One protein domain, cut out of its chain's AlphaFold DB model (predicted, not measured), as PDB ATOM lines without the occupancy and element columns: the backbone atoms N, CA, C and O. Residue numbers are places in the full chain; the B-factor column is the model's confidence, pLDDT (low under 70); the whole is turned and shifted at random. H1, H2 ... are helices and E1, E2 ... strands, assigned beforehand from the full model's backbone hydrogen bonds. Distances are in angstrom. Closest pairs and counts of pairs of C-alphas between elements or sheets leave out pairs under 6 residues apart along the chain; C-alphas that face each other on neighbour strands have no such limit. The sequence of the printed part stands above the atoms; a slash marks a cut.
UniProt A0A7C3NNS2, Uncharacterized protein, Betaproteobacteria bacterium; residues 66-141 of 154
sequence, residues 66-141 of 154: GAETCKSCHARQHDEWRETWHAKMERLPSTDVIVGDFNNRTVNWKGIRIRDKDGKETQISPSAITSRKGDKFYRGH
ATOM      1  N   GLY A  66     152.857 184.651 136.356       95.56
ATOM      2  CA  GLY A  66     153.402 183.556 137.159       95.56
ATOM      3  C   GLY A  66     152.479 182.337 137.247       95.56
ATOM      4  O   GLY A  66     151.256 182.441 137.181       95.56
ATOM      5  N   ALA A  67     153.077 181.155 137.413       96.31
ATOM      6  CA  ALA A  67     152.338 179.891 137.453       96.31
ATOM      7  C   ALA A  67     151.408 179.764 138.677       96.31
ATOM      8  O   ALA A  67     150.364 179.123 138.586       96.31
ATOM      9  N   GLU A  68     151.747 180.398 139.806       97.38
ATOM     10  CA  GLU A  68     150.936 180.346 141.033       97.38
ATOM     11  C   GLU A  68     149.558 181.001 140.864       97.38
ATOM     12  O   GLU A  68     148.580 180.531 141.441       97.38
ATOM     13  N   THR A  69     149.444 182.019 140.005       98.00
ATOM     14  CA  THR A  69     148.157 182.658 139.682       98.00
ATOM     15  C   THR A  69     147.167 181.654 139.081       98.00
ATOM     16  O   THR A  69     145.966 181.719 139.344       98.00
ATOM     17  N   CYS A  70     147.667 180.674 138.325       97.31
ATOM     18  CA  CYS A  70     146.858 179.662 137.648       97.31
ATOM     19  C   CYS A  70     146.319 178.581 138.602       97.31
ATOM     20  O   CYS A  70     145.340 177.907 138.276       97.31
ATOM     21  N   LYS A  71     146.939 178.403 139.777       97.94
ATOM     22  CA  LYS A  71     146.663 177.295 140.704       97.94
ATOM     23  C   LYS A  71     145.215 177.260 141.195       97.94
ATOM     24  O   LYS A  71     144.648 176.182 141.340       97.94
ATOM     25  N   SER A  72     144.610 178.424 141.437       97.44
ATOM     26  CA  SER A  72     143.256 178.526 142.006       97.44
ATOM     27  C   SER A  72     142.178 177.862 141.136       97.44
ATOM     28  O   SER A  72     141.270 177.236 141.674       97.44
ATOM     29  N   CYS A  73     142.313 177.938 139.807       98.25
ATOM     30  CA  CYS A  73     141.388 177.326 138.846       98.25
ATOM     31  C   CYS A  73     141.914 176.007 138.251       98.25
ATOM     32  O   CYS A  73     141.125 175.187 137.783       98.25
ATOM     33  N   HIS A  74     143.234 175.787 138.260       98.25
ATOM     34  CA  HIS A  74     143.898 174.641 137.626       98.25
ATOM     35  C   HIS A  74     144.779 173.858 138.604       98.25
ATOM     36  O   HIS A  74     145.925 173.531 138.292       98.25
ATOM     37  N   ALA A  75     144.251 173.554 139.792       98.19
ATOM     38  CA  ALA A  75     145.009 172.916 140.868       98.19
ATOM     39  C   ALA A  75     145.677 171.605 140.423       98.19
ATOM     40  O   ALA A  75     146.885 171.460 140.566       98.19
ATOM     41  N   ARG A  76     144.926 170.695 139.783       98.25
ATOM     42  CA  ARG A  76     145.470 169.404 139.332       98.25
ATOM     43  C   ARG A  76     146.635 169.574 138.353       98.25
ATOM     44  O   ARG A  76     147.676 168.960 138.535       98.25
ATOM     45  N   GLN A  77     146.465 170.401 137.323       98.31
ATOM     46  CA  GLN A  77     147.501 170.625 136.313       98.31
ATOM     47  C   GLN A  77     148.722 171.323 136.908       98.31
ATOM     48  O   GLN A  77     149.840 171.013 136.514       98.31
ATOM     49  N   HIS A  78     148.515 172.263 137.836       98.44
ATOM     50  CA  HIS A  78     149.604 172.923 138.551       98.44
ATOM     51  C   HIS A  78     150.396 171.910 139.379       98.44
ATOM     52  O   HIS A  78     151.613 171.842 139.223       98.44
ATOM     53  N   ASP A  79     149.718 171.072 140.163       98.00
ATOM     54  CA  ASP A  79     150.353 170.049 140.999       98.00
ATOM     55  C   ASP A  79     151.124 169.018 140.154       98.00
ATOM     56  O   ASP A  79     152.287 168.735 140.433       98.00
ATOM     57  N   GLU A  80     150.531 168.516 139.066       98.19
ATOM     58  CA  GLU A  80     151.199 167.591 138.139       98.19
ATOM     59  C   GLU A  80     152.399 168.247 137.432       98.19
ATOM     60  O   GLU A  80     153.480 167.658 137.346       98.19
ATOM     61  N   TRP A  81     152.243 169.484 136.945       98.06
ATOM     62  CA  TRP A  81     153.306 170.223 136.258       98.06
ATOM     63  C   TRP A  81     154.501 170.493 137.172       98.06
ATOM     64  O   TRP A  81     155.643 170.335 136.728       98.06
ATOM     65  N   ARG A  82     154.260 170.855 138.439       97.25
ATOM     66  CA  ARG A  82     155.315 171.153 139.420       97.25
ATOM     67  C   ARG A  82     156.270 169.992 139.645       97.25
ATOM     68  O   ARG A  82     157.428 170.225 139.991       97.25
ATOM     69  N   GLU A  83     155.821 168.763 139.415       96.94
ATOM     70  CA  GLU A  83     156.677 167.593 139.559       96.94
ATOM     71  C   GLU A  83     157.571 167.319 138.347       96.94
ATOM     72  O   GLU A  83     158.570 166.605 138.471       96.94
ATOM     73  N   THR A  84     157.289 167.949 137.207       97.19
ATOM     74  CA  THR A  84     158.049 167.769 135.966       97.19
ATOM     75  C   THR A  84     159.386 168.515 135.963       97.19
ATOM     76  O   THR A  84     159.591 169.507 136.665       97.19
ATOM     77  N   TRP A  85     160.294 168.089 135.081       95.69
ATOM     78  CA  TRP A  85     161.547 168.807 134.827       95.69
ATOM     79  C   TRP A  85     161.338 170.207 134.246       95.69
ATOM     80  O   TRP A  85     162.154 171.084 134.505       95.69
ATOM     81  N   HIS A  86     160.233 170.454 133.533       96.75
ATOM     82  CA  HIS A  86     159.923 171.786 133.007       96.75
ATOM     83  C   HIS A  86     159.753 172.815 134.129       96.75
ATOM     84  O   HIS A  86     160.281 173.917 134.026       96.75
ATOM     85  N   ALA A  87     159.078 172.448 135.221       96.38
ATOM     86  CA  ALA A  87     158.932 173.319 136.387       96.38
ATOM     87  C   ALA A  87     160.237 173.481 137.188       96.38
ATOM     88  O   ALA A  87     160.379 174.430 137.954       96.38
ATOM     89  N   LYS A  88     161.185 172.549 137.027       94.12
ATOM     90  CA  LYS A  88     162.442 172.467 137.789       94.12
ATOM     91  C   LYS A  88     163.672 172.920 136.982       94.12
ATOM     92  O   LYS A  88     164.783 172.805 137.491       94.12
ATOM     93  N   MET A  89     163.484 173.417 135.754       95.56
ATOM     94  CA  MET A  89     164.557 173.817 134.830       95.56
ATOM     95  C   MET A  89     165.385 174.987 135.379       95.56
ATOM     96  O   MET A  89     166.610 174.974 135.306       95.56
ATOM     97  N   GLU A  90     164.713 175.982 135.956       94.31
ATOM     98  CA  GLU A  90     165.338 177.162 136.546       94.31
ATOM     99  C   GLU A  90     165.109 177.147 138.054       94.31
ATOM    100  O   GLU A  90     163.975 177.184 138.536       94.31
ATOM    101  N   ARG A  91     166.196 177.047 138.818       92.56
ATOM    102  CA  ARG A  91     166.161 177.009 140.281       92.56
ATOM    103  C   ARG A  91     167.282 177.876 140.826       92.56
ATOM    104  O   ARG A  91     168.374 177.919 140.259       92.56
ATOM    105  N   LEU A  92     167.011 178.551 141.938       92.50
ATOM    106  CA  LEU A  92     168.059 179.251 142.670       92.50
ATOM    107  C   LEU A  92     169.097 178.241 143.181       92.50
ATOM    108  O   LEU A  92     168.727 177.125 143.546       92.50
ATOM    109  N   PRO A  93     170.387 178.606 143.202       90.12
ATOM    110  CA  PRO A  93     171.437 177.716 143.669       90.12
ATOM    111  C   PRO A  93     171.302 177.452 145.173       90.12
ATOM    112  O   PRO A  93     171.215 178.378 145.977       90.12
ATOM    113  N   SER A  94     171.328 176.178 145.548       90.62
ATOM    114  CA  SER A  94     171.304 175.694 146.930       90.62
ATOM    115  C   SER A  94     171.879 174.278 146.991       90.62
ATOM    116  O   SER A  94     172.108 173.639 145.960       90.62
ATOM    117  N   THR A  95     172.107 173.755 148.195       89.50
ATOM    118  CA  THR A  95     172.665 172.405 148.384       89.50
ATOM    119  C   THR A  95     171.745 171.277 147.927       89.50
ATOM    120  O   THR A  95     172.231 170.193 147.639       89.50
ATOM    121  N   ASP A  96     170.432 171.506 147.866       90.19
ATOM    122  CA  ASP A  96     169.451 170.539 147.350       90.19
ATOM    123  C   ASP A  96     169.270 170.616 145.822       90.19
ATOM    124  O   ASP A  96     168.738 169.691 145.209       90.19
ATOM    125  N   VAL A  97     169.700 171.716 145.199       92.56
ATOM    126  CA  VAL A  97     169.620 171.936 143.745       92.56
ATOM    127  C   VAL A  97     170.926 171.537 143.061       92.56
ATOM    128  O   VAL A  97     170.917 170.976 141.964       92.56
ATOM    129  N   ILE A  98     172.059 171.842 143.693       91.88
ATOM    130  CA  ILE A  98     173.387 171.638 143.124       91.88
ATOM    131  C   ILE A  98     173.887 170.243 143.482       91.88
ATOM    132  O   ILE A  98     174.269 169.968 144.613       91.88
ATOM    133  N   VAL A  99     173.926 169.372 142.474       90.81
ATOM    134  CA  VAL A  99     174.385 167.976 142.597       90.81
ATOM    135  C   VAL A  99     175.914 167.848 142.469       90.81
ATOM    136  O   VAL A  99     176.490 166.820 142.816       90.81
ATOM    137  N   GLY A 100     176.591 168.877 141.951       88.88
ATOM    138  CA  GLY A 100     178.045 168.862 141.769       88.88
ATOM    139  C   GLY A 100     178.811 168.811 143.095       88.88
ATOM    140  O   GLY A 100     178.354 169.329 144.109       88.88
ATOM    141  N   ASP A 101     180.007 168.225 143.070       90.50
ATOM    142  CA  ASP A 101     180.945 168.269 144.194       90.50
ATOM    143  C   ASP A 101     181.701 169.602 144.178       90.50
ATOM    144  O   ASP A 101     182.389 169.899 143.207       90.50
ATOM    145  N   PHE A 102     181.553 170.400 145.238       92.00
ATOM    146  CA  PHE A 102     182.216 171.697 145.418       92.00
ATOM    147  C   PHE A 102     183.157 171.694 146.639       92.00
ATOM    148  O   PHE A 102     183.399 172.737 147.247       92.00
ATOM    149  N   ASN A 103     183.704 170.533 147.012       90.75
ATOM    150  CA  ASN A 103     184.680 170.402 148.100       90.75
ATOM    151  C   ASN A 103     186.126 170.563 147.597       90.75
ATOM    152  O   ASN A 103     186.979 169.717 147.853       90.75
ATOM    153  N   ASN A 104     186.399 171.647 146.862       90.31
ATOM    154  CA  ASN A 104     187.694 171.931 146.226       90.31
ATOM    155  C   ASN A 104     188.127 170.845 145.227       90.31
ATOM    156  O   ASN A 104     189.298 170.476 145.144       90.31
ATOM    157  N   ARG A 105     187.174 170.322 144.447       89.25
ATOM    158  CA  ARG A 105     187.450 169.303 143.431       89.25
ATOM    159  C   ARG A 105     187.984 169.938 142.152       89.25
ATOM    160  O   ARG A 105     187.334 170.811 141.575       89.25
ATOM    161  N   THR A 106     189.099 169.413 141.651       90.06
ATOM    162  CA  THR A 106     189.618 169.726 140.313       90.06
ATOM    163  C   THR A 106     188.907 168.891 139.249       90.06
ATOM    164  O   THR A 106     188.960 167.659 139.249       90.06
ATOM    165  N   VAL A 107     188.259 169.570 138.311       87.38
ATOM    166  CA  VAL A 107     187.677 169.004 137.097       87.38
ATOM    167  C   VAL A 107     188.670 169.210 135.960       87.38
ATOM    168  O   VAL A 107     189.045 170.340 135.665       87.38
ATOM    169  N   ASN A 108     189.094 168.114 135.333       88.44
ATOM    170  CA  ASN A 108     190.055 168.122 134.234       88.44
ATOM    171  C   ASN A 108     189.359 167.726 132.935       88.44
ATOM    172  O   ASN A 108     188.713 166.675 132.877       88.44
ATOM    173  N   TRP A 109     189.552 168.508 131.878       85.94
ATOM    174  CA  TRP A 109     189.127 168.145 130.531       85.94
ATOM    175  C   TRP A 109     190.347 167.805 129.688       85.94
ATOM    176  O   TRP A 109     191.298 168.578 129.619       85.94
ATOM    177  N   LYS A 110     190.331 166.641 129.039       89.50
ATOM    178  CA  LYS A 110     191.450 166.170 128.217       89.50
ATOM    179  C   LYS A 110     191.137 166.360 126.740       89.50
ATOM    180  O   LYS A 110     190.105 165.891 126.271       89.50
ATOM    181  N   GLY A 111     192.061 166.987 126.017       87.31
ATOM    182  CA  GLY A 111     192.065 166.972 124.555       87.31
ATOM    183  C   GLY A 111     190.932 167.755 123.891       87.31
ATOM    184  O   GLY A 111     190.410 167.319 122.867       87.31
ATOM    185  N   ILE A 112     190.549 168.908 124.447       87.00
ATOM    186  CA  ILE A 112     189.597 169.798 123.778       87.00
ATOM    187  C   ILE A 112     190.307 170.430 122.580       87.00
ATOM    188  O   ILE A 112     191.318 171.113 122.741       87.00
ATOM    189  N   ARG A 113     189.774 170.206 121.378       91.12
ATOM    190  CA  ARG A 113     190.227 170.886 120.164       91.12
ATOM    191  C   ARG A 113     189.477 172.200 120.025       91.12
ATOM    192  O   ARG A 113     188.248 172.202 119.975       91.12
ATOM    193  N   ILE A 114     190.218 173.295 119.965       89.38
ATOM    194  CA  ILE A 114     189.689 174.629 119.702       89.38
ATOM    195  C   ILE A 114     190.300 175.156 118.411       89.38
ATOM    196  O   ILE A 114     191.471 174.912 118.113       89.38
ATOM    197  N   ARG A 115     189.489 175.869 117.638       90.31
ATOM    198  CA  ARG A 115     189.938 176.589 116.453       90.31
ATOM    199  C   ARG A 115     190.085 178.052 116.832       90.31
ATOM    200  O   ARG A 115     189.139 178.633 117.361       90.31
ATOM    201  N   ASP A 116     191.267 178.616 116.623       83.44
ATOM    202  CA  ASP A 116     191.485 180.037 116.877       83.44
ATOM    203  C   ASP A 116     190.835 180.912 115.791       83.44
ATOM    204  O   ASP A 116     190.282 180.424 114.798       83.44
ATOM    205  N   LYS A 117     190.888 182.230 116.000       86.69
ATOM    206  CA  LYS A 117     190.385 183.240 115.057       86.69
ATOM    207  C   LYS A 117     191.047 183.158 113.672       86.69
ATOM    208  O   LYS A 117     190.429 183.555 112.690       86.69
ATOM    209  N   ASP A 118     192.261 182.615 113.605       89.44
ATOM    210  CA  ASP A 118     193.071 182.475 112.394       89.44
ATOM    211  C   ASP A 118     192.856 181.104 111.722       89.44
ATOM    212  O   ASP A 118     193.449 180.783 110.691       89.44
ATOM    213  N   GLY A 119     191.957 180.284 112.275       86.00
ATOM    214  CA  GLY A 119     191.556 179.004 111.719       86.00
ATOM    215  C   GLY A 119     192.481 177.837 112.063       86.00
ATOM    216  O   GLY A 119     192.217 176.735 111.571       86.00
ATOM    217  N   LYS A 120     193.507 178.033 112.897       90.81
ATOM    218  CA  LYS A 120     194.430 176.990 113.353       90.81
ATOM    219  C   LYS A 120     193.794 176.178 114.481       90.81
ATOM    220  O   LYS A 120     193.219 176.716 115.427       90.81
ATOM    221  N   GLU A 121     193.910 174.856 114.383       90.44
ATOM    222  CA  GLU A 121     193.475 173.945 115.442       90.44
ATOM    223  C   GLU A 121     194.557 173.802 116.512       90.44
ATOM    224  O   GLU A 121     195.729 173.557 116.217       90.44
ATOM    225  N   THR A 122     194.155 173.926 117.774       88.19
ATOM    226  CA  THR A 122     195.010 173.654 118.929       88.19
ATOM    227  C   THR A 122     194.288 172.741 119.908       88.19
ATOM    228  O   THR A 122     193.072 172.812 120.087       88.19
ATOM    229  N   GLN A 123     195.049 171.840 120.527       90.56
ATOM    230  CA  GLN A 123     194.542 170.950 121.558       90.56
ATOM    231  C   GLN A 123     194.906 171.518 122.928       90.56
ATOM    232  O   GLN A 123     196.083 171.666 123.248       90.56
ATOM    233  N   ILE A 124     193.895 171.793 123.746       86.25
ATOM    234  CA  ILE A 124     194.051 172.257 125.124       86.25
ATOM    235  C   ILE A 124     193.524 171.203 126.101       86.25
ATOM    236  O   ILE A 124     192.677 170.372 125.765       86.25
ATOM    237  N   SER A 125     194.036 171.222 127.330       86.62
ATOM    238  CA  SER A 125     193.531 170.384 128.426       86.62
ATOM    239  C   SER A 125     193.288 171.244 129.665       86.62
ATOM    240  O   SER A 125     194.133 171.267 130.558       86.62
ATOM    241  N   PRO A 126     192.192 172.025 129.693       86.62
ATOM    242  CA  PRO A 126     191.925 172.933 130.796       86.62
ATOM    243  C   PRO A 126     191.541 172.173 132.069       86.62
ATOM    244  O   PRO A 126     191.006 171.060 132.028       86.62
ATOM    245  N   SER A 127     191.757 172.837 133.198       86.25
ATOM    246  CA  SER A 127     191.287 172.427 134.518       86.25
ATOM    247  C   SER A 127     190.480 173.546 135.170       86.25
ATOM    248  O   SER A 127     190.682 174.721 134.882       86.25
ATOM    249  N   ALA A 128     189.552 173.184 136.051       86.44
ATOM    250  CA  ALA A 128     188.864 174.129 136.921       86.44
ATOM    251  C   ALA A 128     188.637 173.501 138.291       86.44
ATOM    252  O   ALA A 128     188.313 172.319 138.389       86.44
ATOM    253  N   ILE A 129     188.758 174.297 139.341       88.88
ATOM    254  CA  ILE A 129     188.438 173.908 140.706       88.88
ATOM    255  C   ILE A 129     187.007 174.334 141.002       88.88
ATOM    256  O   ILE A 129     186.545 175.409 140.616       88.88
ATOM    257  N   THR A 130     186.290 173.448 141.674       90.69
ATOM    258  CA  THR A 130     184.935 173.676 142.164       90.69
ATOM    259  C   THR A 130     184.984 173.819 143.675       90.69
ATOM    260  O   THR A 130     185.459 172.920 144.367       90.69
ATOM    261  N   SER A 131     184.535 174.960 144.195       91.25
ATOM    262  CA  SER A 131     184.618 175.284 145.622       91.25
ATOM    263  C   SER A 131     183.328 175.909 146.150       91.25
ATOM    264  O   SER A 131     182.531 176.487 145.406       91.25
ATOM    265  N   ARG A 132     183.108 175.784 147.459       89.81
ATOM    266  CA  ARG A 132     181.962 176.362 148.162       89.81
ATOM    267  C   ARG A 132     182.446 177.274 149.285       89.81
ATOM    268  O   ARG A 132     183.324 176.898 150.056       89.81
ATOM    269  N   LYS A 133     181.830 178.451 149.417       89.94
ATOM    270  CA  LYS A 133     182.048 179.375 150.543       89.94
ATOM    271  C   LYS A 133     180.699 179.865 151.060       89.94
ATOM    272  O   LYS A 133     180.021 180.639 150.386       89.94
ATOM    273  N   GLY A 134     180.298 179.399 152.243       87.38
ATOM    274  CA  GLY A 134     178.931 179.599 152.737       87.38
ATOM    275  C   GLY A 134     177.914 178.980 151.772       87.38
ATOM    276  O   GLY A 134     178.066 177.825 151.382       87.38
ATOM    277  N   ASP A 135     176.931 179.758 151.324       86.50
ATOM    278  CA  ASP A 135     175.889 179.304 150.382       86.50
ATOM    279  C   ASP A 135     176.193 179.618 148.911       86.50
ATOM    280  O   ASP A 135     175.328 179.516 148.045       86.50
ATOM    281  N   LYS A 136     177.438 180.004 148.610       88.12
ATOM    282  CA  LYS A 136     177.888 180.314 147.251       88.12
ATOM    283  C   LYS A 136     178.752 179.191 146.687       88.12
ATOM    284  O   LYS A 136     179.607 178.643 147.385       88.12
ATOM    285  N   PHE A 137     178.542 178.909 145.405       89.94
ATOM    286  CA  PHE A 137     179.199 177.851 144.643       89.94
ATOM    287  C   PHE A 137     180.037 178.479 143.531       89.94
ATOM    288  O   PHE A 137     179.554 179.351 142.810       89.94
ATOM    289  N   TYR A 138     181.284 178.040 143.394       89.25
ATOM    290  CA  TYR A 138     182.275 178.645 142.508       89.25
ATOM    291  C   TYR A 138     182.899 177.600 141.586       89.25
ATOM    292  O   TYR A 138     183.092 176.447 141.971       89.25
ATOM    293  N   ARG A 139     183.246 178.023 140.370       85.44
ATOM    294  CA  ARG A 139     184.046 177.264 139.405       85.44
ATOM    295  C   ARG A 139     185.104 178.203 138.829       85.44
ATOM    296  O   ARG A 139     184.731 179.187 138.200       85.44
ATOM    297  N   GLY A 140     186.385 177.898 139.011       77.50
ATOM    298  CA  GLY A 140     187.485 178.737 138.523       77.50
ATOM    299  C   GLY A 140     188.858 178.109 138.748       77.50
ATOM    300  O   GLY A 140     188.956 177.048 139.356       77.50
ATOM    301  N   HIS A 141     189.909 178.736 138.223       57.62
ATOM    302  CA  HIS A 141     191.284 178.441 138.644       57.62
ATOM    303  C   HIS A 141     191.551 179.118 139.997       57.62
ATOM    304  O   HIS A 141     190.806 180.022 140.358       57.62
TER     305      HIS A 141
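What this domain is: This is residues 66 to 141 of the 154 residues of an uncharacterized protein of Betaproteobacteria bacterium (UniProt A0A7C3NNS2). Two short helices, H1 and H2, make a small head at one end, and a long link without a named element, residues 83 to 102, leads from it to a small sheet of three strands, E1, E4 and E5. From that sheet the hairpin of E2 and E3 reaches on as an arm, at an angle to it, and the whole is an open, strung-out shape. The printed part has 76 residues, with two named helices and five named strands in the order H1 H2 E1 E2 E3 E4 E5; the larger sheet has the order E1 - E4 - E5, the smaller is E2 - E3, and both are antiparallel. The class is mixed, helices and strands, and the model is extended, with a radius of gyration of the C-alphas of 20.2 A and spans of 58 by 35 by 17 A, a flat outline.

How they stand to each other: Begin with H1, residues 67 to 70, and H2, residues 75 to 82: they only just touch, with 3 pairs of C-alphas within 8 A, the closest being those of Cys 70 and His 78, 7.3 A apart. In H2 every O i to N i+4 pair is within hydrogen-bond range; H1 is too short for such a pair, and its one O i to N i+3 pair is within range. Look next at E1, residues 103 to 108, and E4, residues 127 to 133, antiparallel neighbours at 164 degrees between their directions, with N 107 and O 128 2.8 A apart. E2, residues 112 to 115, and E3, residues 121 to 124, form a hairpin at 147 degrees, with N 124 and O 112 2.8 A apart. E3 runs on into E4 across a break of 2 residues, at 45 degrees. E4 forms a hairpin with E5, residues 136 to 140, at 162 degrees, with N 138 and O 131 2.8 A apart. E1 and E5 are edge strands, and neither helix is on their sheet.

Where its parts are: Find C-alpha 67 at (152.338, 179.891, 137.453), where H1 begins. H2 measures 10.6 A from first to last C-alpha, E1 15.0 A and E5 13.1 A. E4 starts at C-alpha 127, (191.287, 172.427, 134.518), and runs 19.8 A; E5 ends at C-alpha 140, (187.485, 178.737, 138.523).

The domain as a whole: The two C-alphas farthest apart are those of Cys 73 and Lys 120, 58.9 A. Residues 72 to 77, of which 75 to 77 belong to H2, stand free. The link from H2 to E1, 20 residues, is long, and the other links are tight. The printed part has no cut; the mean pLDDT of the printed part is 91.1, and residue 141 is under 70.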